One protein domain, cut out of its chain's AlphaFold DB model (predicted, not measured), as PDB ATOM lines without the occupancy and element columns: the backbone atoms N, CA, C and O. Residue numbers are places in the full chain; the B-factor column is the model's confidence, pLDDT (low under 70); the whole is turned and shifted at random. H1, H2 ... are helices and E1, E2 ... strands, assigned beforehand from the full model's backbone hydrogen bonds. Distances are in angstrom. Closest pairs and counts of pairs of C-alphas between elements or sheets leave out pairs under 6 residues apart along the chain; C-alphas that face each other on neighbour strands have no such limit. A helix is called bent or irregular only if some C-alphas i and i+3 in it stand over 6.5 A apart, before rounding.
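AT A GLANCE: This is residues 3 to 179 of the 189 residues of an uncharacterized protein of Actinobacteria bacterium (UniProt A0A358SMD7). A small, strongly twisted sheet of three strands has H6 and H3 over one face, with H6 near the middle of the domain, short H2 on the opposite face, and H7 at the E1 edge. Beyond this body H1, H4 and H5 make a loose row, from which a long link, residues 123 to 137, returns to H6. The printed part has 177 residues, with seven named helices and three named strands in the order H1 E1 E2 E3 H2 H3 H4 H5 H6 H7; the antiparallel sheet has the order E1 E2 E3. The class is mixed, helices and strands, with 87 residues, under half, in named elements. The whole is compact, with a radius of gyration of the C-alphas of 15.9 A and spans of 47 by 40 by 33 A.

IN THESE COORDINATES: E1 is residues 30 to 37, 20.1 A long, from C-alpha 30 at (1.949, -51.406, -11.719); E2 is 43 to 49, 17.7 A, and E3 52 to 57, 15.7 A. H6 is residues 138 to 147, 14.8 A; H3 81 to 92, 16.2 A; H2 59 to 63; H7 166 to 174, ending at C-alpha 174 at (-10.418, -42.727, -15.294). H1, residues 10 to 21, spans 16.4 A from (3.555, -64.079, -8.592); H4 is 99 to 109, 15.7 A, and H5 116 to 122.

HOW THE PARTS SIT: E1, E2 and E3 form a meander, each strand the antiparallel neighbour of the one before, in two hairpins. N 33 and O 46 are 3.0 A apart, N 47 and O 54 also 3.0 A. H6 is on the sheet at a height of 8.9 A, along the strands, at 16 degrees to E1 on the local plane. On the same face H3, at a height of 10.5 A, touches H6 with residues 85 to 89 alone; C-alphas 85 and 145 are closest, 6.3 A. H2 is on the opposite face. H7 only grazes the sheet and only just touches H6, with 3 pairs of C-alphas within 8 A, closest 139 and 166, 5.6 A. H1 touches H4 at a shallow tilt of 31 degrees, closest C-alphas 18 and 109, 5.1 A. H4 and H5, a helical hairpin, only just touch, with 3 pairs of C-alphas within 8 A, closest 104 and 116, 6.1 A. H5 is only just irregular: C-alphas 118 and 121 are 6.8 A apart. Every O i to N i+4 pair is within hydrogen-bond range in H1, H3, H4 and H7; H6 has 5 of 6, H5 1 of 3 beside 2 of 4 O i to N i+3 pairs, and H2 0 of 1 beside 1 of 2.

THE WHOLE: The C-alphas farthest apart, those of Gln 39 and Asp 114, are 50.6 A apart. The printed part has no cut. The links H2 to H3, H5 to H6 and H6 to H7 are long. Mean pLDDT of the printed part is 76.5; 65 residues are under 70, among them 7 to 26 and 96 to 136.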
ATOM      1  N   ALA A   3      -0.743 -46.068 -15.136       88.19
ATOM      2  CA  ALA A   3      -1.144 -47.289 -14.447       88.19
ATOM      3  C   ALA A   3      -1.269 -48.378 -15.518       88.19
ATOM      4  O   ALA A   3      -2.005 -48.198 -16.492       88.19
ATOM      5  N   VAL A   4      -0.492 -49.451 -15.394       84.56
ATOM      6  CA  VAL A   4      -0.255 -50.413 -16.478       84.56
ATOM      7  C   VAL A   4      -0.432 -51.852 -16.014       84.56
ATOM      8  O   VAL A   4      -0.418 -52.155 -14.821       84.56
ATOM      9  N   TRP A   5      -0.552 -52.732 -17.005       82.38
ATOM     10  CA  TRP A   5      -0.432 -54.175 -16.870       82.38
ATOM     11  C   TRP A   5       0.988 -54.633 -17.235       82.38
ATOM     12  O   TRP A   5       1.376 -54.517 -18.401       82.38
ATOM     13  N   THR A   6       1.748 -55.201 -16.296       75.56
ATOM     14  CA  THR A   6       3.111 -55.714 -16.562       75.56
ATOM     15  C   THR A   6       3.198 -57.217 -16.817       75.56
ATOM     16  O   THR A   6       4.144 -57.643 -17.476       75.56
ATOM     17  N   GLY A   7       2.226 -58.034 -16.390       68.69
ATOM     18  CA  GLY A   7       2.328 -59.494 -16.530       68.69
ATOM     19  C   GLY A   7       1.598 -60.305 -15.454       68.69
ATOM     20  O   GLY A   7       0.718 -59.785 -14.779       68.69
ATOM     21  N   GLN A   8       1.947 -61.596 -15.359       57.62
ATOM     22  CA  GLN A   8       1.401 -62.602 -14.423       57.62
ATOM     23  C   GLN A   8       2.503 -63.202 -13.527       57.62
ATOM     24  O   GLN A   8       2.514 -64.401 -13.248       57.62
ATOM     25  N   ASP A   9       3.500 -62.406 -13.141       60.41
ATOM     26  CA  ASP A   9       4.464 -62.876 -12.149       60.41
ATOM     27  C   ASP A   9       3.786 -62.936 -10.767       60.41
ATOM     28  O   ASP A   9       2.881 -62.160 -10.470       60.41
ATOM     29  N   LEU A  10       4.205 -63.862  -9.898       55.00
ATOM     30  CA  LEU A  10       3.555 -64.079  -8.592       55.00
ATOM     31  C   LEU A  10       3.341 -62.792  -7.757       55.00
ATOM     32  O   LEU A  10       2.274 -62.667  -7.158       55.00
ATOM     33  N   PRO A  11       4.285 -61.827  -7.704       60.31
ATOM     34  CA  PRO A  11       4.061 -60.551  -7.016       60.31
ATOM     35  C   PRO A  11       2.997 -59.667  -7.681       60.31
ATOM     36  O   PRO A  11       2.198 -59.037  -6.993       60.31
ATOM     37  N   ASP A  12       2.964 -59.655  -9.011       62.84
ATOM     38  CA  ASP A  12       2.022 -58.878  -9.819       62.84
ATOM     39  C   ASP A  12       0.584 -59.394  -9.643       62.84
ATOM     40  O   ASP A  12      -0.368 -58.612  -9.578       62.84
ATOM     41  N   ASP A  13       0.424 -60.714  -9.523       60.34
ATOM     42  CA  ASP A  13      -0.867 -61.345  -9.254       60.34
ATOM     43  C   ASP A  13      -1.338 -61.115  -7.809       60.34
ATOM     44  O   ASP A  13      -2.538 -60.959  -7.587       60.34
ATOM     45  N   LEU A  14      -0.429 -61.031  -6.828       62.28
ATOM     46  CA  LEU A  14      -0.781 -60.742  -5.430       62.28
ATOM     47  C   LEU A  14      -1.407 -59.353  -5.263       62.28
ATOM     48  O   LEU A  14      -2.440 -59.242  -4.604       62.28
ATOM     49  N   ILE A  15      -0.844 -58.329  -5.915       65.69
ATOM     50  CA  ILE A  15      -1.396 -56.962  -5.903       65.69
ATOM     51  C   ILE A  15      -2.830 -56.976  -6.439       65.69
ATOM     52  O   ILE A  15      -3.756 -56.481  -5.802       65.69
ATOM     53  N   ARG A  16      -3.049 -57.640  -7.576       66.12
ATOM     54  CA  ARG A  16      -4.378 -57.737  -8.188       66.12
ATOM     55  C   ARG A  16      -5.380 -58.523  -7.364       66.12
ATOM     56  O   ARG A  16      -6.565 -58.198  -7.382       66.12
ATOM     57  N   VAL A  17      -4.941 -59.602  -6.722       60.56
ATOM     58  CA  VAL A  17      -5.801 -60.405  -5.854       60.56
ATOM     59  C   VAL A  17      -6.221 -59.573  -4.647       60.56
ATOM     60  O   VAL A  17      -7.411 -59.548  -4.346       60.56
ATOM     61  N   GLY A  18      -5.294 -58.838  -4.023       59.75
ATOM     62  CA  GLY A  18      -5.610 -57.897  -2.947       59.75
ATOM     63  C   GLY A  18      -6.620 -56.836  -3.389       59.75
ATOM     64  O   GLY A  18      -7.694 -56.710  -2.803       59.75
ATOM     65  N   GLU A  19      -6.348 -56.163  -4.508       65.50
ATOM     66  CA  GLU A  19      -7.254 -55.172  -5.093       65.50
ATOM     67  C   GLU A  19      -8.645 -55.757  -5.396       65.50
ATOM     68  O   GLU A  19      -9.666 -55.158  -5.052       65.50
ATOM     69  N   ALA A  20      -8.714 -56.946  -6.001       55.81
ATOM     70  CA  ALA A  20      -9.977 -57.608  -6.318       55.81
ATOM     71  C   ALA A  20     -10.783 -57.965  -5.058       55.81
ATOM     72  O   ALA A  20     -12.006 -57.799  -5.055       55.81
ATOM     73  N   LEU A  21     -10.117 -58.418  -3.990       50.62
ATOM     74  CA  LEU A  21     -10.744 -58.708  -2.695       50.62
ATOM     75  C   LEU A  21     -11.309 -57.440  -2.038       50.62
ATOM     76  O   LEU A  21     -12.386 -57.486  -1.444       50.62
ATOM     77  N   LEU A  22     -10.653 -56.295  -2.235       60.94
ATOM     78  CA  LEU A  22     -11.118 -54.976  -1.788       60.94
ATOM     79  C   LEU A  22     -12.153 -54.332  -2.735       60.94
ATOM     80  O   LEU A  22     -12.572 -53.190  -2.531       60.94
ATOM     81  N   GLY A  23     -12.570 -55.029  -3.800       58.44
ATOM     82  CA  GLY A  23     -13.498 -54.504  -4.805       58.44
ATOM     83  C   GLY A  23     -12.917 -53.360  -5.648       58.44
ATOM     84  O   GLY A  23     -13.672 -52.560  -6.213       58.44
ATOM     85  N   LYS A  24     -11.585 -53.240  -5.718       67.31
ATOM     86  CA  LYS A  24     -10.843 -52.321  -6.590       67.31
ATOM     87  C   LYS A  24     -10.725 -52.884  -8.023       67.31
ATOM     88  O   LYS A  24     -10.878 -54.090  -8.231       67.31
ATOM     89  N   PRO A  25     -10.521 -52.046  -9.063       62.06
ATOM     90  CA  PRO A  25     -10.395 -52.516 -10.432       62.06
ATOM     91  C   PRO A  25      -9.015 -53.153 -10.596       62.06
ATOM     92  O   PRO A  25      -8.026 -52.453 -10.769       62.06
ATOM     93  N   ALA A  26      -8.962 -54.483 -10.584       67.88
ATOM     94  CA  ALA A  26      -7.733 -55.265 -10.734       67.88
ATOM     95  C   ALA A  26      -7.246 -55.330 -12.202       67.88
ATOM     96  O   ALA A  26      -6.998 -56.414 -12.746       67.88
ATOM     97  N   VAL A  27      -7.205 -54.180 -12.885       73.81
ATOM     98  CA  VAL A  27      -6.803 -54.041 -14.299       73.81
ATOM     99  C   VAL A  27      -5.348 -53.605 -14.430       73.81
ATOM    100  O   VAL A  27      -4.673 -54.084 -15.332       73.81
ATOM    101  N   ALA A  28      -4.863 -52.738 -13.543       79.06
ATOM    102  CA  ALA A  28      -3.450 -52.391 -13.451       79.06
ATOM    103  C   ALA A  28      -2.836 -53.087 -12.240       79.06
ATOM    104  O   ALA A  28      -3.500 -53.280 -11.235       79.06
ATOM    105  N   ASN A  29      -1.571 -53.460 -12.350       78.12
ATOM    106  CA  ASN A  29      -0.782 -54.051 -11.267       78.12
ATOM    107  C   ASN A  29       0.500 -53.246 -11.005       78.12
ATOM    108  O   ASN A  29       1.287 -53.589 -10.125       78.12
ATOM    109  N   HIS A  30       0.724 -52.179 -11.779       87.56
ATOM    110  CA  HIS A  30       1.949 -51.406 -11.719       87.56
ATOM    111  C   HIS A  30       1.740 -49.939 -12.090       87.56
ATOM    112  O   HIS A  30       0.838 -49.591 -12.857       87.56
ATOM    113  N   VAL A  31       2.621 -49.076 -11.581       90.81
ATOM    114  CA  VAL A  31       2.635 -47.641 -11.881       90.81
ATOM    115  C   VAL A  31       4.013 -47.201 -12.362       90.81
ATOM    116  O   VAL A  31       5.029 -47.468 -11.727       90.81
ATOM    117  N   ILE A  32       4.034 -46.468 -13.476       93.31
ATOM    118  CA  ILE A  32       5.245 -45.925 -14.094       93.31
ATOM    119  C   ILE A  32       5.132 -44.405 -14.206       93.31
ATOM    120  O   ILE A  32       4.172 -43.849 -14.753       93.31
ATOM    121  N   VAL A  33       6.161 -43.692 -13.756       94.56
ATOM    122  CA  VAL A  33       6.298 -42.257 -14.005       94.56
ATOM    123  C   VAL A  33       7.087 -42.058 -15.296       94.56
ATOM    124  O   VAL A  33       8.297 -42.251 -15.324       94.56
ATOM    125  N   VAL A  34       6.410 -41.663 -16.376       94.81
ATOM    126  CA  VAL A  34       7.066 -41.277 -17.640       94.81
ATOM    127  C   VAL A  34       7.887 -40.009 -17.416       94.81
ATOM    128  O   VAL A  34       7.383 -39.055 -16.823       94.81
ATOM    129  N   THR A  35       9.133 -39.997 -17.888       93.69
ATOM    130  CA  THR A  35      10.073 -38.888 -17.656       93.69
ATOM    131  C   THR A  35      10.541 -38.228 -18.945       93.69
ATOM    132  O   THR A  35      10.537 -37.004 -19.030       93.69
ATOM    133  N   HIS A  36      10.948 -39.005 -19.949       93.62
ATOM    134  CA  HIS A  36      11.525 -38.470 -21.181       93.62
ATOM    135  C   HIS A  36      11.417 -39.463 -22.338       93.62
ATOM    136  O   HIS A  36      11.111 -40.636 -22.137       93.62
ATOM    137  N   GLN A  37      11.701 -38.987 -23.549       96.25
ATOM    138  CA  GLN A  37      12.000 -39.839 -24.692       96.25
ATOM    139  C   GLN A  37      13.524 -39.909 -24.860       96.25
ATOM    140  O   GLN A  37      14.199 -38.881 -24.782       96.25
ATOM    141  N   ASP A  38      14.078 -41.106 -25.033       94.94
ATOM    142  CA  ASP A  38      15.513 -41.282 -25.247       94.94
ATOM    143  C   ASP A  38      15.929 -41.007 -26.705       94.94
ATOM    144  O   ASP A  38      15.108 -40.731 -27.583       94.94
ATOM    145  N   GLN A  39      17.232 -41.101 -26.984       95.06
ATOM    146  CA  GLN A  39      17.780 -40.861 -28.326       95.06
ATOM    147  C   GLN A  39      17.321 -41.886 -29.375       95.06
ATOM    148  O   GLN A  39      17.400 -41.607 -30.569       95.06
ATOM    149  N   ALA A  40      16.849 -43.059 -28.948       95.38
ATOM    150  CA  ALA A  40      16.304 -44.090 -29.825       95.38
ATOM    151  C   ALA A  40      14.793 -43.910 -30.069       95.38
ATOM    152  O   ALA A  40      14.187 -44.721 -30.768       95.38
ATOM    153  N   GLY A  41      14.178 -42.859 -29.514       95.12
ATOM    154  CA  GLY A  41      12.748 -42.597 -29.638       95.12
ATOM    155  C   GLY A  41      11.883 -43.408 -28.669       95.12
ATOM    156  O   GLY A  41      10.660 -43.407 -28.814       95.12
ATOM    157  N   ARG A  42      12.479 -44.081 -27.680       96.50
ATOM    158  CA  ARG A  42      11.744 -44.847 -26.667       96.50
ATOM    159  C   ARG A  42      11.269 -43.922 -25.564       96.50
ATOM    160  O   ARG A  42      12.025 -43.079 -25.086       96.50
ATOM    161  N   TRP A  43      10.027 -44.091 -25.139       96.25
ATOM    162  CA  TRP A  43       9.518 -43.428 -23.951       96.25
ATOM    163  C   TRP A  43      10.052 -44.129 -22.714       96.25
ATOM    164  O   TRP A  43       9.783 -45.304 -22.478       96.25
ATOM    165  N   MET A  44      10.791 -43.384 -21.907       96.00
ATOM    166  CA  MET A  44      11.421 -43.864 -20.692       96.00
ATOM    167  C   MET A  44      10.669 -43.354 -19.468       96.00
ATOM    168  O   MET A  44      10.267 -42.187 -19.376       96.00
ATOM    169  N   GLY A  45      10.519 -44.234 -18.492       94.62
ATOM    170  CA  GLY A  45       9.976 -43.923 -17.186       94.62
ATOM    171  C   GLY A  45      10.899 -44.350 -16.058       94.62
ATOM    172  O   GLY A  45      11.976 -44.904 -16.277       94.62
ATOM    173  N   ILE A  46      10.441 -44.086 -14.845       92.75
ATOM    174  CA  ILE A  46      10.989 -44.613 -13.604       92.75
ATOM    175  C   ILE A  46       9.886 -45.386 -12.882       92.75
ATOM    176  O   ILE A  46       8.719 -44.980 -12.900       92.75
ATOM    177  N   GLN A  47      10.261 -46.501 -12.269       87.88
ATOM    178  CA  GLN A  47       9.353 -47.352 -11.511       87.88
ATOM    179  C   GLN A  47      10.058 -47.939 -10.291       87.88
ATOM    180  O   GLN A  47      11.274 -48.141 -10.309       87.88
ATOM    181  N   GLY A  48       9.294 -48.242  -9.244       80.88
ATOM    182  CA  GLY A  48       9.741 -49.164  -8.202       80.88
ATOM    183  C   GLY A  48       9.549 -50.596  -8.691       80.88
ATOM    184  O   GLY A  48       8.459 -50.926  -9.136       80.88
ATOM    185  N   GLN A  49      10.567 -51.445  -8.601       75.06
ATOM    186  CA  GLN A  49      10.500 -52.843  -9.042       75.06
ATOM    187  C   GLN A  49      11.284 -53.755  -8.089       75.06
ATOM    188  O   GLN A  49      12.092 -53.252  -7.303       75.06
ATOM    189  N   PRO A  50      11.120 -55.088  -8.168       65.56
ATOM    190  CA  PRO A  50      12.015 -56.031  -7.503       65.56
ATOM    191  C   PRO A  50      13.491 -55.655  -7.716       65.56
ATOM    192  O   PRO A  50      13.976 -55.608  -8.843       65.56
ATOM    193  N   GLY A  51      14.208 -55.357  -6.629       66.44
ATOM    194  CA  GLY A  51      15.601 -54.886  -6.682       66.44
ATOM    195  C   GLY A  51      15.793 -53.366  -6.570       66.44
ATOM    196  O   GLY A  51      16.935 -52.919  -6.504       66.44
ATOM    197  N   GLY A  52      14.712 -52.589  -6.473       76.75
ATOM    198  CA  GLY A  52      14.723 -51.154  -6.182       76.75
ATOM    199  C   GLY A  52      14.144 -50.289  -7.299       76.75
ATOM    200  O   GLY A  52      13.623 -50.782  -8.295       76.75
ATOM    201  N   VAL A  53      14.221 -48.973  -7.132       85.00
ATOM    202  CA  VAL A  53      13.736 -48.006  -8.121       85.00
ATOM    203  C   VAL A  53      14.709 -47.892  -9.290       85.00
ATOM    204  O   VAL A  53      15.906 -47.667  -9.093       85.00
ATOM    205  N   GLY A  54      14.199 -47.995 -10.518       87.69
ATOM    206  CA  GLY A  54      15.023 -47.985 -11.723       87.69
ATOM    207  C   GLY A  54      14.314 -47.453 -12.969       87.69
ATOM    208  O   GLY A  54      13.100 -47.237 -12.960       87.69
ATOM    209  N   PRO A  55      15.080 -47.220 -14.051       91.94
ATOM    210  CA  PRO A  55      14.523 -46.817 -15.333       91.94
ATOM    211  C   PRO A  55      13.801 -47.985 -16.013       91.94
ATOM    212  O   PRO A  55      14.219 -49.137 -15.901       91.94
ATOM    213  N   VAL A  56      12.763 -47.671 -16.784       92.94
ATOM    214  CA  VAL A  56      11.990 -48.642 -17.570       92.94
ATOM    215  C   VAL A  56      11.647 -48.068 -18.943       92.94
ATOM    216  O   VAL A  56      11.338 -46.883 -19.067       92.94
ATOM    217  N   ASP A  57      11.702 -48.900 -19.984       94.25
ATOM    218  CA  ASP A  57      11.118 -48.567 -21.284       94.25
ATOM    219  C   ASP A  57       9.603 -48.761 -21.201       94.25
ATOM    220  O   ASP A  57       9.112 -49.883 -21.075       94.25
ATOM    221  N   CYS A  58       8.863 -47.657 -21.243       94.00
ATOM    222  CA  CYS A  58       7.408 -47.664 -21.155       94.00
ATOM    223  C   CYS A  58       6.714 -47.558 -22.517       94.00
ATOM    224  O   CYS A  58       5.484 -47.556 -22.574       94.00
ATOM    225  N   THR A  59       7.478 -47.525 -23.616       93.88
ATOM    226  CA  THR A  59       6.948 -47.472 -24.987       93.88
ATOM    227  C   THR A  59       5.904 -48.556 -25.266       93.88
ATOM    228  O   THR A  59       4.858 -48.214 -25.823       93.88
ATOM    229  N   PRO A  60       6.105 -49.834 -24.867       92.81
ATOM    230  CA  PRO A  60       5.130 -50.888 -25.147       92.81
ATOM    231  C   PRO A  60       3.752 -50.618 -24.527       92.81
ATOM    232  O   PRO A  60       2.726 -50.917 -25.140       92.81
ATOM    233  N   PHE A  61       3.716 -49.990 -23.348       91.56
ATOM    234  CA  PHE A  61       2.479 -49.749 -22.608       91.56
ATOM    235  C   PHE A  61       1.625 -48.635 -23.213       91.56
ATOM    236  O   PHE A  61       0.417 -48.623 -23.006       91.56
ATOM    237  N   LEU A  62       2.208 -47.720 -23.994       90.75
ATOM    238  CA  LEU A  62       1.478 -46.575 -24.557       90.75
ATOM    239  C   LEU A  62       0.384 -46.970 -25.555       90.75
ATOM    240  O   LEU A  62      -0.518 -46.177 -25.816       90.75
ATOM    241  N   SER A  63       0.475 -48.174 -26.120       88.81
ATOM    242  CA  SER A  63      -0.520 -48.727 -27.046       88.81
ATOM    243  C   SER A  63      -1.396 -49.823 -26.432       88.81
ATOM    244  O   SER A  63      -2.316 -50.301 -27.096       88.81
ATOM    245  N   ASP A  64      -1.129 -50.231 -25.186       88.75
ATOM    246  CA  ASP A  64      -1.934 -51.246 -24.507       88.75
ATOM    247  C   ASP A  64      -3.254 -50.625 -24.031       88.75
ATOM    248  O   ASP A  64      -3.280 -49.611 -23.336       88.75
ATOM    249  N   VAL A  65      -4.371 -51.257 -24.390       87.56
ATOM    250  CA  VAL A  65      -5.720 -50.840 -23.975       87.56
ATOM    251  C   VAL A  65      -5.946 -50.969 -22.466       87.56
ATOM    252  O   VAL A  65      -6.897 -50.401 -21.936       87.56
ATOM    253  N   ARG A  66      -5.080 -51.711 -21.770       85.75
ATOM    254  CA  ARG A  66      -5.044 -51.855 -20.307       85.75
ATOM    255  C   ARG A  66      -4.069 -50.871 -19.659       85.75
ATOM    256  O   ARG A  66      -3.617 -51.108 -18.545       85.75
ATOM    257  N   THR A  67      -3.730 -49.790 -20.350       90.19
ATOM    258  CA  THR A  67      -2.961 -48.681 -19.793       90.19
ATOM    259  C   THR A  67      -3.874 -47.495 -19.556       90.19
ATOM    260  O   THR A  67      -4.554 -47.018 -20.464       90.19
ATOM    261  N   MET A  68      -3.828 -46.966 -18.338       92.75
ATOM    262  CA  MET A  68      -4.474 -45.714 -17.979       92.75
ATOM    263  C   MET A  68      -3.424 -44.639 -17.720       92.75
ATOM    264  O   MET A  68      -2.342 -44.913 -17.205       92.75
ATOM    265  N   SER A  69      -3.730 -43.393 -18.077       93.31
ATOM    266  CA  SER A  69      -2.788 -42.285 -17.933       93.31
ATOM    267  C   SER A  69      -3.454 -41.017 -17.427       93.31
ATOM    268  O   SER A  69      -4.503 -40.610 -17.917       93.31
ATOM    269  N   ASN A  70      -2.753 -40.313 -16.539       93.62
ATOM    270  CA  ASN A  70      -3.095 -38.955 -16.126       93.62
ATOM    271  C   ASN A  70      -2.411 -37.872 -16.988       93.62
ATOM    272  O   ASN A  70      -2.169 -36.764 -16.506       93.62
ATOM    273  N   HIS A  71      -2.019 -38.160 -18.235       93.25
ATOM    274  CA  HIS A  71      -1.326 -37.178 -19.085       93.25
ATOM    275  C   HIS A  71      -2.143 -35.886 -19.281       93.25
ATOM    276  O   HIS A  71      -1.565 -34.808 -19.352       93.25
ATOM    277  N   ALA A  72      -3.476 -35.997 -19.315       92.88
ATOM    278  CA  ALA A  72      -4.394 -34.872 -19.480       92.88
ATOM    279  C   ALA A  72      -4.547 -34.006 -18.217       92.88
ATOM    280  O   ALA A  72      -5.115 -32.916 -18.285       92.88
ATOM    281  N   GLN A  73      -4.064 -34.465 -17.059       93.19
ATOM    282  CA  GLN A  73      -4.072 -33.660 -15.842       93.19
ATOM    283  C   GLN A  73      -3.140 -32.448 -16.009       93.19
ATOM    284  O   GLN A  73      -1.948 -32.649 -16.281       93.19
ATOM    285  N   PRO A  74      -3.627 -31.223 -15.726       91.50
ATOM    286  CA  PRO A  74      -2.791 -30.032 -15.636       91.50
ATOM    287  C   PRO A  74      -1.673 -30.200 -14.603       91.50
ATOM    288  O   PRO A  74      -1.926 -30.527 -13.444       91.50
ATOM    289  N   LYS A  75      -0.435 -29.962 -15.032       91.75
ATOM    290  CA  LYS A  75       0.771 -29.991 -14.197       91.75
ATOM    291  C   LYS A  75       1.460 -28.635 -14.338       91.75
ATOM    292  O   LYS A  75       2.296 -28.495 -15.230       91.75
ATOM    293  N   PRO A  76       1.023 -27.609 -13.583       88.94
ATOM    294  CA  PRO A  76       1.631 -26.287 -13.664       88.94
ATOM    295  C   PRO A  76       3.118 -26.366 -13.307       88.94
ATOM    296  O   PRO A  76       3.529 -27.189 -12.484       88.94
ATOM    297  N   ASP A  77       3.898 -25.518 -13.972       92.81
ATOM    298  CA  ASP A  77       5.357 -25.430 -13.848       92.81
ATOM    299  C   ASP A  77       5.812 -23.965 -13.667       92.81
ATOM    300  O   ASP A  77       6.851 -23.535 -14.161       92.81
ATOM    301  N   ASP A  78       4.986 -23.152 -13.012       91.56
ATOM    302  CA  ASP A  78       5.227 -21.727 -12.746       91.56
ATOM    303  C   ASP A  78       6.367 -21.464 -11.745       91.56
ATOM    304  O   ASP A  78       6.902 -20.354 -11.681       91.56
ATOM    305  N   HIS A  79       6.793 -22.491 -11.012       90.31
ATOM    306  CA  HIS A  79       7.849 -22.451 -10.004       90.31
ATOM    307  C   HIS A  79       8.966 -23.483 -10.246       90.31
ATOM    308  O   HIS A  79       9.785 -23.724  -9.359       90.31
ATOM    309  N   GLY A  80       9.039 -24.082 -11.440       91.69
ATOM    310  CA  GLY A  80      10.027 -25.122 -11.749       91.69
ATOM    311  C   GLY A  80       9.721 -26.470 -11.083       91.69
ATOM    312  O   GLY A  80      10.639 -27.238 -10.758       91.69
ATOM    313  N   GLN A  81       8.439 -26.762 -10.861       94.00
ATOM    314  CA  GLN A  81       7.934 -28.036 -10.361       94.00
ATOM    315  C   GLN A  81       8.449 -29.210 -11.192       94.00
ATOM    316  O   GLN A  81       8.903 -30.194 -10.619       94.00
ATOM    317  N   LEU A  82       8.439 -29.115 -12.525       93.75
ATOM    318  CA  LEU A  82       8.874 -30.191 -13.414       93.75
ATOM    319  C   LEU A  82      10.353 -30.520 -13.208       93.75
ATOM    320  O   LEU A  82      10.723 -31.690 -13.115       93.75
ATOM    321  N   VAL A  83      11.205 -29.499 -13.087       93.69
ATOM    322  CA  VAL A  83      12.636 -29.692 -12.810       93.69
ATOM    323  C   VAL A  83      12.823 -30.363 -11.455       93.69
ATOM    324  O   VAL A  83      13.591 -31.318 -11.337       93.69
ATOM    325  N   THR A  84      12.089 -29.908 -10.442       91.81
ATOM    326  CA  THR A  84      12.164 -30.473  -9.090       91.81
ATOM    327  C   THR A  84      11.663 -31.914  -9.046       91.81
ATOM    328  O   THR A  84      12.291 -32.775  -8.424       91.81
ATOM    329  N   PHE A  85      10.577 -32.198  -9.757       92.94
ATOM    330  CA  PHE A  85       9.998 -33.523  -9.917       92.94
ATOM    331  C   PHE A  85      10.998 -34.481 -10.564       92.94
ATOM    332  O   PHE A  85      11.302 -35.530 -10.001       92.94
ATOM    333  N   LEU A  86      11.579 -34.098 -11.706       93.81
ATOM    334  CA  LEU A  86      12.559 -34.916 -12.424       93.81
ATOM    335  C   LEU A  86      13.850 -35.111 -11.619       93.81
ATOM    336  O   LEU A  86      14.396 -36.214 -11.600       93.81
ATOM    337  N   ALA A  87      14.324 -34.083 -10.910       89.75
ATOM    338  CA  ALA A  87      15.481 -34.200 -10.027       89.75
ATOM    339  C   ALA A  87      15.211 -35.162  -8.860       89.75
ATOM    340  O   ALA A  87      16.068 -35.972  -8.508       89.75
ATOM    341  N   SER A  88      14.013 -35.111  -8.278       87.88
ATOM    342  CA  SER A  88      13.609 -35.994  -7.178       87.88
ATOM    343  C   SER A  88      13.417 -37.433  -7.654       87.88
ATOM    344  O   SER A  88      13.895 -38.360  -7.002       87.88
ATOM    345  N   ALA A  89      12.831 -37.620  -8.840       89.19
ATOM    346  CA  ALA A  89      12.770 -38.908  -9.515       89.19
ATOM    347  C   ALA A  89      14.182 -39.472  -9.744       89.19
ATOM    348  O   ALA A  89      14.465 -40.604  -9.359       89.19
ATOM    349  N   ALA A  90      15.121 -38.677 -10.262       87.25
ATOM    350  CA  ALA A  90      16.502 -39.120 -10.448       87.25
ATOM    351  C   ALA A  90      17.182 -39.502  -9.120       87.25
ATOM    352  O   ALA A  90      17.891 -40.503  -9.055       87.25
ATOM    353  N   ARG A  91      16.929 -38.749  -8.040       85.00
ATOM    354  CA  ARG A  91      17.438 -39.057  -6.691       85.00
ATOM    355  C   ARG A  91      16.842 -40.325  -6.084       85.00
ATOM    356  O   ARG A  91      17.459 -40.890  -5.189       85.00
ATOM    357  N   SER A  92      15.665 -40.746  -6.542       82.75
ATOM    358  CA  SER A  92      15.020 -41.971  -6.070       82.75
ATOM    359  C   SER A  92      15.614 -43.244  -6.678       82.75
ATOM    360  O   SER A  92      15.354 -44.327  -6.168       82.75
ATOM    361  N   LEU A  93      16.433 -43.141  -7.733       84.94
ATOM    362  CA  LEU A  93      17.089 -44.299  -8.340       84.94
ATOM    363  C   LEU A  93      17.924 -45.066  -7.305       84.94
ATOM    364  O   LEU A  93      18.756 -44.491  -6.606       84.94
ATOM    365  N   GLY A  94      17.713 -46.380  -7.238       76.75
ATOM    366  CA  GLY A  94      18.386 -47.266  -6.289       76.75
ATOM    367  C   GLY A  94      17.776 -47.306  -4.885       76.75
ATOM    368  O   GLY A  94      18.276 -48.069  -4.060       76.75
ATOM    369  N   LEU A  95      16.703 -46.552  -4.599       77.19
ATOM    370  CA  LEU A  95      15.917 -46.779  -3.381       77.19
ATOM    371  C   LEU A  95      15.389 -48.214  -3.379       77.19
ATOM    372  O   LEU A  95      14.960 -48.721  -4.418       77.19
ATOM    373  N   ALA A  96      15.451 -48.878  -2.227       69.81
ATOM    374  CA  ALA A  96      15.062 -50.275  -2.124       69.81
ATOM    375  C   ALA A  96      13.554 -50.450  -2.376       69.81
ATOM    376  O   ALA A  96      12.759 -49.526  -2.221       69.81
ATOM    377  N   TYR A  97      13.153 -51.645  -2.799       64.38
ATOM    378  CA  TYR A  97      11.741 -51.954  -3.003       64.38
ATOM    379  C   TYR A  97      11.077 -52.323  -1.676       64.38
ATOM    380  O   TYR A  97      11.709 -52.970  -0.831       64.38
ATOM    381  N   ASP A  98       9.830 -51.905  -1.491       68.19
ATOM    382  CA  ASP A  98       9.055 -52.194  -0.286       68.19
ATOM    383  C   ASP A  98       8.247 -53.489  -0.434       68.19
ATOM    384  O   ASP A  98       7.085 -53.500  -0.829       68.19
ATOM    385  N   TRP A  99       8.891 -54.608  -0.108       60.19
ATOM    386  CA  TRP A  99       8.230 -55.915  -0.060       60.19
ATOM    387  C   TRP A  99       7.286 -56.079   1.133       60.19
ATOM    388  O   TRP A  99       6.424 -56.952   1.102       60.19
ATOM    389  N   VAL A 100       7.472 -55.279   2.186       62.03
ATOM    390  CA  VAL A 100       6.668 -55.352   3.407       62.03
ATOM    391  C   VAL A 100       5.295 -54.739   3.158       62.03
ATOM    392  O   VAL A 100       4.306 -55.391   3.471       62.03
ATOM    393  N   GLY A 101       5.229 -53.574   2.507       59.69
ATOM    394  CA  GLY A 101       3.962 -52.955   2.107       59.69
ATOM    395  C   GLY A 101       3.091 -53.883   1.254       59.69
ATOM    396  O   GLY A 101       1.927 -54.085   1.567       59.69
ATOM    397  N   ILE A 102       3.671 -54.570   0.261       61.38
ATOM    398  CA  ILE A 102       2.928 -55.546  -0.565       61.38
ATOM    399  C   ILE A 102       2.371 -56.706   0.278       61.38
ATOM    400  O   ILE A 102       1.279 -57.210   0.015       61.38
ATOM    401  N   ALA A 103       3.131 -57.166   1.276       62.00
ATOM    402  CA  ALA A 103       2.681 -58.237   2.155       62.00
ATOM    403  C   ALA A 103       1.544 -57.773   3.083       62.00
ATOM    404  O   ALA A 103       0.610 -58.541   3.301       62.00
ATOM    405  N   GLU A 104       1.603 -56.544   3.595       65.06
ATOM    406  CA  GLU A 104       0.538 -55.934   4.401       65.06
ATOM    407  C   GLU A 104      -0.740 -55.723   3.589       65.06
ATOM    408  O   GLU A 104      -1.780 -56.205   4.020       65.06
ATOM    409  N   ASP A 105      -0.662 -55.136   2.387       61.62
ATOM    410  CA  ASP A 105      -1.828 -54.951   1.506       61.62
ATOM    411  C   ASP A 105      -2.533 -56.296   1.239       61.62
ATOM    412  O   ASP A 105      -3.762 -56.405   1.253       61.62
ATOM    413  N   GLY A 106      -1.748 -57.366   1.056       59.75
ATOM    414  CA  GLY A 106      -2.263 -58.727   0.920       59.75
ATOM    415  C   GLY A 106      -2.885 -59.291   2.204       59.75
ATOM    416  O   GLY A 106      -3.908 -59.972   2.135       59.75
ATOM    417  N   LEU A 107      -2.291 -59.037   3.373       64.50
ATOM    418  CA  LEU A 107      -2.813 -59.491   4.669       64.50
ATOM    419  C   LEU A 107      -4.094 -58.748   5.064       64.50
ATOM    420  O   LEU A 107      -5.040 -59.390   5.527       64.50
ATOM    421  N   ASP A 108      -4.151 -57.440   4.827       64.19
ATOM    422  CA  ASP A 108      -5.328 -56.601   5.047       64.19
ATOM    423  C   ASP A 108      -6.480 -57.046   4.141       64.19
ATOM    424  O   ASP A 108      -7.600 -57.259   4.614       64.19
ATOM    425  N   ALA A 109      -6.202 -57.313   2.858       60.41
ATOM    426  CA  ALA A 109      -7.185 -57.873   1.931       60.41
ATOM    427  C   ALA A 109      -7.708 -59.263   2.354       60.41
ATOM    428  O   ALA A 109      -8.813 -59.655   1.976       60.41
ATOM    429  N   LEU A 110      -6.935 -60.010   3.150       61.16
ATOM    430  CA  LEU A 110      -7.313 -61.306   3.723       61.16
ATOM    431  C   LEU A 110      -7.881 -61.204   5.151       61.16
ATOM    432  O   LEU A 110      -8.131 -62.241   5.771       61.16
ATOM    433  N   HIS A 111      -8.094 -59.993   5.680       62.78
ATOM    434  CA  HIS A 111      -8.539 -59.734   7.056       62.78
ATOM    435  C   HIS A 111      -7.657 -60.397   8.133       62.78
ATOM    436  O   HIS A 111      -8.139 -60.834   9.179       62.78
ATOM    437  N   CYS A 112      -6.352 -60.501   7.877       54.94
ATOM    438  CA  CYS A 112      -5.370 -61.085   8.791       54.94
ATOM    439  C   CYS A 112      -4.662 -59.983   9.606       54.94
ATOM    440  O   CYS A 112      -3.454 -59.789   9.489       54.94
ATOM    441  N   GLU A 113      -5.424 -59.268  10.440       54.00
ATOM    442  CA  GLU A 113      -4.985 -58.071  11.187       54.00
ATOM    443  C   GLU A 113      -3.876 -58.342  12.234       54.00
ATOM    444  O   GLU A 113      -3.120 -57.443  12.590       54.00
ATOM    445  N   ASP A 114      -3.720 -59.586  12.706       52.69
ATOM    446  CA  ASP A 114      -2.779 -59.941  13.788       52.69
ATOM    447  C   ASP A 114      -1.291 -59.963  13.368       52.69
ATOM    448  O   ASP A 114      -0.402 -59.990  14.224       52.69
ATOM    449  N   LEU A 115      -0.986 -59.971  12.064       51.22
ATOM    450  CA  LEU A 115       0.389 -60.094  11.553       51.22
ATOM    451  C   LEU A 115       1.049 -58.751  11.215       51.22
ATOM    452  O   LEU A 115       2.274 -58.656  11.307       51.22
ATOM    453  N   SER A 116       0.275 -57.714  10.883       50.72
ATOM    454  CA  SER A 116       0.798 -56.382  10.527       50.72
ATOM    455  C   SER A 116       1.581 -55.752  11.688       50.72
ATOM    456  O   SER A 116       2.713 -55.295  11.517       50.72
ATOM    457  N   ALA A 117       1.063 -55.874  12.914       52.72
ATOM    458  CA  ALA A 117       1.715 -55.403  14.140       52.72
ATOM    459  C   ALA A 117       3.082 -56.061  14.425       52.72
ATOM    460  O   ALA A 117       3.898 -55.520  15.173       52.72
ATOM    461  N   LEU A 118       3.342 -57.239  13.851       51.69
ATOM    462  CA  LEU A 118       4.578 -58.001  14.041       51.69
ATOM    463  C   LEU A 118       5.667 -57.612  13.029       51.69
ATOM    464  O   LEU A 118       6.850 -57.858  13.272       51.69
ATOM    465  N   ILE A 119       5.270 -56.996  11.914       48.94
ATOM    466  CA  ILE A 119       6.148 -56.615  10.803       48.94
ATOM    467  C   ILE A 119       6.539 -55.128  10.899       48.94
ATOM    468  O   ILE A 119       7.665 -54.773  10.542       48.94
ATOM    469  N   ASP A 120       5.685 -54.295  11.503       48.59
ATOM    470  CA  ASP A 120       5.907 -52.863  11.771       48.59
ATOM    471  C   ASP A 120       7.289 -52.520  12.401       48.59
ATOM    472  O   ASP A 120       7.948 -51.581  11.951       48.59
ATOM    473  N   PRO A 121       7.852 -53.297  13.356       45.94
ATOM    474  CA  PRO A 121       9.161 -52.992  13.957       45.94
ATOM    475  C   PRO A 121      10.372 -53.211  13.035       45.94
ATOM    476  O   PRO A 121      11.470 -52.736  13.339       45.94
ATOM    477  N   LEU A 122      10.211 -53.952  11.933       43.12
ATOM    478  CA  LEU A 122      11.268 -54.154  10.932       43.12
ATOM    479  C   LEU A 122      11.440 -52.922  10.031       43.12
ATOM    480  O   LEU A 122      12.369 -52.864   9.221       43.12
ATOM    481  N   TRP A 123      10.582 -51.918  10.208       50.25
ATOM    482  CA  TRP A 123      10.499 -50.728   9.389       50.25
ATOM    483  C   TRP A 123      11.206 -49.525  10.032       50.25
ATOM    484  O   TRP A 123      10.896 -49.090  11.141       50.25
ATOM    485  N   ARG A 124      12.168 -48.941   9.308       44.00
ATOM    486  CA  ARG A 124      12.730 -47.607   9.588       44.00
ATOM    487  C   ARG A 124      12.523 -46.696   8.378       44.00
ATOM    488  O   ARG A 124      13.456 -46.403   7.638       44.00
ATOM    489  N   TRP A 125      11.293 -46.235   8.195       36.38
ATOM    490  CA  TRP A 125      11.006 -44.976   7.494       36.38
ATOM    491  C   TRP A 125      11.499 -43.808   8.351       36.38
ATOM    492  O   TRP A 125      11.473 -43.960   9.577       36.38
ATOM    493  N   PRO A 126      11.964 -42.656   7.827       46.91
ATOM    494  CA  PRO A 126      12.480 -41.651   8.734       46.91
ATOM    495  C   PRO A 126      11.350 -41.073   9.589       46.91
ATOM    496  O   PRO A 126      10.526 -40.274   9.157       46.91
ATOM    497  N   SER A 127      11.422 -41.431  10.868       41.47
ATOM    498  CA  SER A 127      11.503 -40.476  11.961       41.47
ATOM    499  C   SER A 127      12.158 -39.161  11.503       41.47
ATOM    500  O   SER A 127      13.348 -39.127  11.195       41.47
ATOM    501  N   ASN A 128      11.392 -38.074  11.502       30.16
ATOM    502  CA  ASN A 128      11.879 -36.696  11.599       30.16
ATOM    503  C   ASN A 128      12.861 -36.150  10.540       30.16
ATOM    504  O   ASN A 128      13.654 -35.303  10.924       30.16
ATOM    505  N   HIS A 129      12.822 -36.485   9.243       32.88
ATOM    506  CA  HIS A 129      13.528 -35.662   8.234       32.88
ATOM    507  C   HIS A 129      12.847 -35.683   6.854       32.88
ATOM    508  O   HIS A 129      12.451 -36.742   6.388       32.88
ATOM    509  N   ASN A 130      12.789 -34.510   6.201       35.62
ATOM    510  CA  ASN A 130      12.348 -34.223   4.819       35.62
ATOM    511  C   ASN A 130      13.131 -34.994   3.726       35.62
ATOM    512  O   ASN A 130      13.709 -34.391   2.819       35.62
ATOM    513  N   LEU A 131      13.233 -36.316   3.817       39.94
ATOM    514  CA  LEU A 131      13.974 -37.144   2.876       39.94
ATOM    515  C   LEU A 131      13.136 -38.329   2.423       39.94
ATOM    516  O   LEU A 131      12.290 -38.834   3.154       39.94
ATOM    517  N   LEU A 132      13.417 -38.725   1.181       46.16
ATOM    518  CA  LEU A 132      12.776 -39.830   0.495       46.16
ATOM    519  C   LEU A 132      12.789 -41.107   1.369       46.16
ATOM    520  O   LEU A 132      13.757 -41.343   2.097       46.16
ATOM    521  N   PRO A 133      11.744 -41.931   1.260       51.84
ATOM    522  CA  PRO A 133      11.620 -43.257   1.850       51.84
ATOM    523  C   PRO A 133      12.861 -44.139   1.744       51.84
ATOM    524  O   PRO A 133      13.529 -44.142   0.714       51.84
ATOM    525  N   GLY A 134      13.115 -44.978   2.754       47.47
ATOM    526  CA  GLY A 134      14.129 -46.038   2.654       47.47
ATOM    527  C   GLY A 134      13.745 -47.165   1.683       47.47
ATOM    528  O   GLY A 134      14.628 -47.822   1.134       47.47
ATOM    529  N   HIS A 135      12.442 -47.360   1.452       52.75
ATOM    530  CA  HIS A 135      11.871 -48.389   0.582       52.75
ATOM    531  C   HIS A 135      10.590 -47.858  -0.092       52.75
ATOM    532  O   HIS A 135       9.883 -47.084   0.537       52.75
ATOM    533  N   VAL A 136      10.261 -48.232  -1.335       55.81
ATOM    534  CA  VAL A 136       9.005 -47.800  -2.002       55.81
ATOM    535  C   VAL A 136       8.358 -48.903  -2.841       55.81
ATOM    536  O   VAL A 136       9.053 -49.770  -3.373       55.81
ATOM    537  N   VAL A 137       7.037 -48.810  -3.025       72.31
ATOM    538  CA  VAL A 137       6.269 -49.536  -4.052       72.31
ATOM    539  C   VAL A 137       6.079 -48.612  -5.266       72.31
ATOM    540  O   VAL A 137       6.203 -47.391  -5.169       72.31
ATOM    541  N   CYS A 138       5.821 -49.177  -6.447       79.44
ATOM    542  CA  CYS A 138       5.718 -48.427  -7.705       79.44
ATOM    543  C   CYS A 138       4.707 -47.257  -7.667       79.44
ATOM    544  O   CYS A 138       5.013 -46.160  -8.138       79.44
ATOM    545  N   SER A 139       3.537 -47.468  -7.067       79.50
ATOM    546  CA  SER A 139       2.439 -46.503  -6.944       79.50
ATOM    547  C   SER A 139       2.682 -45.448  -5.863       79.50
ATOM    548  O   SER A 139       2.423 -44.264  -6.105       79.50
ATOM    549  N   SER A 140       3.260 -45.837  -4.722       81.44
ATOM    550  CA  SER A 140       3.610 -44.920  -3.630       81.44
ATOM    551  C   SER A 140       4.779 -44.000  -3.986       81.44
ATOM    552  O   SER A 140       4.761 -42.819  -3.638       81.44
ATOM    553  N   LEU A 141       5.744 -44.479  -4.786       85.19
ATOM    554  CA  LEU A 141       6.777 -43.629  -5.391       85.19
ATOM    555  C   LEU A 141       6.150 -42.491  -6.210       85.19
ATOM    556  O   LEU A 141       6.563 -41.338  -6.086       85.19
ATOM    557  N   ALA A 142       5.157 -42.803  -7.050       88.69
ATOM    558  CA  ALA A 142       4.487 -41.798  -7.865       88.69
ATOM    559  C   ALA A 142       3.707 -40.794  -7.004       88.69
ATOM    560  O   ALA A 142       3.838 -39.594  -7.236       88.69
ATOM    561  N   ALA A 143       2.944 -41.262  -6.009       87.81
ATOM    562  CA  ALA A 143       2.170 -40.394  -5.116       87.81
ATOM    563  C   ALA A 143       3.085 -39.431  -4.347       87.81
ATOM    564  O   ALA A 143       2.913 -38.219  -4.420       87.81
ATOM    565  N   MET A 144       4.159 -39.951  -3.755       85.62
ATOM    566  CA  MET A 144       5.155 -39.145  -3.053       85.62
ATOM    567  C   MET A 144       5.820 -38.097  -3.949       85.62
ATOM    568  O   MET A 144       5.979 -36.954  -3.529       85.62
ATOM    569  N   LEU A 145       6.218 -38.443  -5.179       88.56
ATOM    570  CA  LEU A 145       6.830 -37.461  -6.083       88.56
ATOM    571  C   LEU A 145       5.863 -36.321  -6.444       88.56
ATOM    572  O   LEU A 145       6.315 -35.198  -6.666       88.56
ATOM    573  N   TYR A 146       4.561 -36.605  -6.519       90.69
ATOM    574  CA  TYR A 146       3.520 -35.606  -6.766       90.69
ATOM    575  C   TYR A 146       3.273 -34.737  -5.525       90.69
ATOM    576  O   TYR A 146       3.096 -33.527  -5.674       90.69
ATOM    577  N   ASP A 147       3.323 -35.336  -4.333       89.12
ATOM    578  CA  ASP A 147       3.044 -34.676  -3.053       89.12
ATOM    579  C   ASP A 147       4.185 -33.806  -2.513       89.12
ATOM    580  O   ASP A 147       3.973 -32.971  -1.636       89.12
ATOM    581  N   LEU A 148       5.410 -33.949  -3.046       85.56
ATOM    582  CA  LEU A 148       6.540 -33.097  -2.662       85.56
ATOM    583  C   LEU A 148       6.096 -31.632  -2.595       85.56
ATOM    584  O   LEU A 148       5.569 -31.109  -3.573       85.56
ATOM    585  N   ALA A 149       6.364 -30.947  -1.481       85.25
ATOM    586  CA  ALA A 149       5.888 -29.576  -1.258       85.25
ATOM    587  C   ALA A 149       6.296 -28.585  -2.370       85.25
ATOM    588  O   ALA A 149       5.625 -27.587  -2.606       85.25
ATOM    589  N   SER A 150       7.405 -28.863  -3.060       85.25
ATOM    590  CA  SER A 150       7.914 -28.095  -4.200       85.25
ATOM    591  C   SER A 150       7.336 -28.508  -5.563       85.25
ATOM    592  O   SER A 150       7.661 -27.881  -6.566       85.25
ATOM    593  N   VAL A 151       6.536 -29.573  -5.621       90.81
ATOM    594  CA  VAL A 151       5.818 -30.065  -6.807       90.81
ATOM    595  C   VAL A 151       4.317 -29.824  -6.636       90.81
ATOM    596  O   VAL A 151       3.726 -29.113  -7.444       90.81
ATOM    597  N   GLY A 152       3.706 -30.377  -5.582       88.44
ATOM    598  CA  GLY A 152       2.311 -30.128  -5.209       88.44
ATOM    599  C   GLY A 152       1.294 -30.460  -6.304       88.44
ATOM    600  O   GLY A 152       0.277 -29.776  -6.441       88.44
ATOM    601  N   TRP A 153       1.566 -31.464  -7.138       91.12
ATOM    602  CA  TRP A 153       0.627 -31.878  -8.178       91.12
ATOM    603  C   TRP A 153      -0.451 -32.779  -7.585       91.12
ATOM    604  O   TRP A 153      -0.163 -33.662  -6.788       91.12
ATOM    605  N   ALA A 154      -1.700 -32.605  -8.024       91.56
ATOM    606  CA  ALA A 154      -2.798 -33.441  -7.546       91.56
ATOM    607  C   ALA A 154      -2.543 -34.935  -7.833       91.56
ATOM    608  O   ALA A 154      -2.103 -35.295  -8.928       91.56
ATOM    609  N   HIS A 155      -2.867 -35.794  -6.873       89.75
ATOM    610  CA  HIS A 155      -2.732 -37.252  -6.943       89.75
ATOM    611  C   HIS A 155      -3.866 -37.917  -6.127       89.75
ATOM    612  O   HIS A 155      -4.686 -37.187  -5.553       89.75
ATOM    613  N   PRO A 156      -4.021 -39.255  -6.138       88.19
ATOM    614  CA  PRO A 156      -4.970 -39.941  -5.263       88.19
ATOM    615  C   PRO A 156      -4.660 -39.685  -3.778       88.19
ATOM    616  O   PRO A 156      -3.702 -40.226  -3.235       88.19
ATOM    617  N   ASP A 157      -5.494 -38.879  -3.116       81.62
ATOM    618  CA  ASP A 157      -5.354 -38.551  -1.694       81.62
ATOM    619  C   ASP A 157      -6.085 -39.584  -0.822       81.62
ATOM    620  O   ASP A 157      -7.311 -39.560  -0.684       81.62
ATOM    621  N   LEU A 158      -5.309 -40.517  -0.270       75.19
ATOM    622  CA  LEU A 158      -5.762 -41.573   0.640       75.19
ATOM    623  C   LEU A 158      -5.271 -41.338   2.082       75.19
ATOM    624  O   LEU A 158      -5.292 -42.250   2.905       75.19
ATOM    625  N   GLY A 159      -4.795 -40.126   2.394       68.69
ATOM    626  CA  GLY A 159      -4.221 -39.761   3.694       68.69
ATOM    627  C   GLY A 159      -2.764 -40.191   3.915       68.69
ATOM    628  O   GLY A 159      -2.096 -39.622   4.776       68.69
ATOM    629  N   SER A 160      -2.251 -41.157   3.147       72.69
ATOM    630  CA  SER A 160      -0.819 -41.463   3.059       72.69
ATOM    631  C   SER A 160      -0.456 -41.966   1.666       72.69
ATOM    632  O   SER A 160      -1.167 -42.773   1.075       72.69
ATOM    633  N   GLU A 161       0.703 -41.561   1.159       73.75
ATOM    634  CA  GLU A 161       1.222 -42.014  -0.133       73.75
ATOM    635  C   GLU A 161       1.569 -43.506  -0.107       73.75
ATOM    636  O   GLU A 161       1.565 -44.149  -1.155       73.75
ATOM    637  N   ARG A 162       1.852 -44.070   1.081       69.56
ATOM    638  CA  ARG A 162       2.192 -45.491   1.264       69.56
ATOM    639  C   ARG A 162       1.055 -46.409   0.832       69.56
ATOM    640  O   ARG A 162       1.335 -47.421   0.207       69.56
ATOM    641  N   VAL A 163      -0.189 -46.035   1.132       70.56
ATOM    642  CA  VAL A 163      -1.381 -46.854   0.845       70.56
ATOM    643  C   VAL A 163      -1.899 -46.670  -0.583       70.56
ATOM    644  O   VAL A 163      -2.958 -47.171  -0.938       70.56
ATOM    645  N   CYS A 164      -1.196 -45.883  -1.401       78.75
ATOM    646  CA  CYS A 164      -1.588 -45.659  -2.780       78.75
ATOM    647  C   CYS A 164      -1.242 -46.889  -3.620       78.75
ATOM    648  O   CYS A 164      -0.064 -47.185  -3.830       78.75
ATOM    649  N   GLU A 165      -2.264 -47.567  -4.140       82.88
ATOM    650  CA  GLU A 165      -2.129 -48.751  -4.988       82.88
ATOM    651  C   GLU A 165      -2.298 -48.404  -6.485       82.88
ATOM    652  O   GLU A 165      -2.819 -47.335  -6.842       82.88
ATOM    653  N   PRO A 166      -1.878 -49.287  -7.412       84.12
ATOM    654  CA  PRO A 166      -2.107 -49.104  -8.847       84.12
ATOM    655  C   PRO A 166      -3.576 -48.855  -9.222       84.12
ATOM    656  O   PRO A 166      -3.859 -47.989 -10.058       84.12
ATOM    657  N   ALA A 167      -4.522 -49.546  -8.582       82.69
ATOM    658  CA  ALA A 167      -5.951 -49.341  -8.787       82.69
ATOM    659  C   ALA A 167      -6.441 -47.934  -8.416       82.69
ATOM    660  O   ALA A 167      -7.372 -47.420  -9.045       82.69
ATOM    661  N   ASP A 168      -5.838 -47.291  -7.417       87.56
ATOM    662  CA  ASP A 168      -6.228 -45.942  -7.004       87.56
ATOM    663  C   ASP A 168      -5.810 -44.923  -8.064       87.56
ATOM    664  O   ASP A 168      -6.615 -44.088  -8.489       87.56
ATOM    665  N   TRP A 169      -4.599 -45.072  -8.604       89.50
ATOM    666  CA  TRP A 169      -4.141 -44.319  -9.770       89.50
ATOM    667  C   TRP A 169      -5.000 -44.562 -11.012       89.50
ATOM    668  O   TRP A 169      -5.278 -43.608 -11.751       89.50
ATOM    669  N   TRP A 170      -5.446 -45.802 -11.236       90.31
ATOM    670  CA  TRP A 170      -6.370 -46.136 -12.319       90.31
ATOM    671  C   TRP A 170      -7.692 -45.385 -12.173       90.31
ATOM    672  O   TRP A 170      -8.050 -44.600 -13.052       90.31
ATOM    673  N   ARG A 171      -8.394 -45.581 -11.048       89.38
ATOM    674  CA  ARG A 171      -9.701 -44.961 -10.768       89.38
ATOM    675  C   ARG A 171      -9.636 -43.447 -10.840       89.38
ATOM    676  O   ARG A 171     -10.492 -42.809 -11.448       89.38
ATOM    677  N   TRP A 172      -8.616 -42.870 -10.219       91.56
ATOM    678  CA  TRP A 172      -8.425 -41.429 -10.185       91.56
ATOM    679  C   TRP A 172      -8.202 -40.853 -11.586       91.56
ATOM    680  O   TRP A 172      -8.734 -39.787 -11.910       91.56
ATOM    681  N   SER A 173      -7.471 -41.588 -12.429       91.81
ATOM    682  CA  SER A 173      -7.225 -41.195 -13.815       91.81
ATOM    683  C   SER A 173      -8.454 -41.345 -14.703       91.81
ATOM    684  O   SER A 173      -8.784 -40.422 -15.445       91.81
ATOM    685  N   GLU A 174      -9.167 -42.462 -14.578       91.88
ATOM    686  CA  GLU A 174     -10.418 -42.727 -15.294       91.88
ATOM    687  C   GLU A 174     -11.484 -41.669 -14.976       91.88
ATOM    688  O   GLU A 174     -12.110 -41.115 -15.878       91.88
ATOM    689  N   ALA A 175     -11.636 -41.319 -13.698       91.81
ATOM    690  CA  ALA A 175     -12.590 -40.310 -13.255       91.81
ATOM    691  C   ALA A 175     -12.140 -38.865 -13.535       91.81
ATOM    692  O   ALA A 175     -12.895 -37.932 -13.262       91.81
ATOM    693  N   SER A 176     -10.912 -38.650 -14.032       92.69
ATOM    694  CA  SER A 176     -10.298 -37.318 -14.134       92.69
ATOM    695  C   SER A 176     -10.407 -36.521 -12.825       92.69
ATOM    696  O   SER A 176     -10.686 -35.321 -12.826       92.69
ATOM    697  N   ALA A 177     -10.205 -37.187 -11.685       89.75
ATOM    698  CA  ALA A 177     -10.541 -36.654 -10.363       89.75
ATOM    699  C   ALA A 177      -9.735 -35.395  -9.971       89.75
ATOM    700  O   ALA A 177     -10.162 -34.621  -9.111       89.75
ATOM    701  N   TRP A 178      -8.631 -35.106 -10.669       89.44
ATOM    702  CA  TRP A 178      -7.927 -33.822 -10.582       89.44
ATOM    703  C   TRP A 178      -8.802 -32.609 -10.919       89.44
ATOM    704  O   TRP A 178      -8.526 -31.516 -10.435       89.44
ATOM    705  N   GLN A 179      -9.857 -32.770 -11.721       86.00
ATOM    706  CA  GLN A 179     -10.790 -31.681 -12.027       86.00
ATOM    707  C   GLN A 179     -11.550 -31.228 -10.773       86.00
ATOM    708  O   GLN A 179     -11.813 -30.040 -10.597       86.00
TER     709      GLN A 179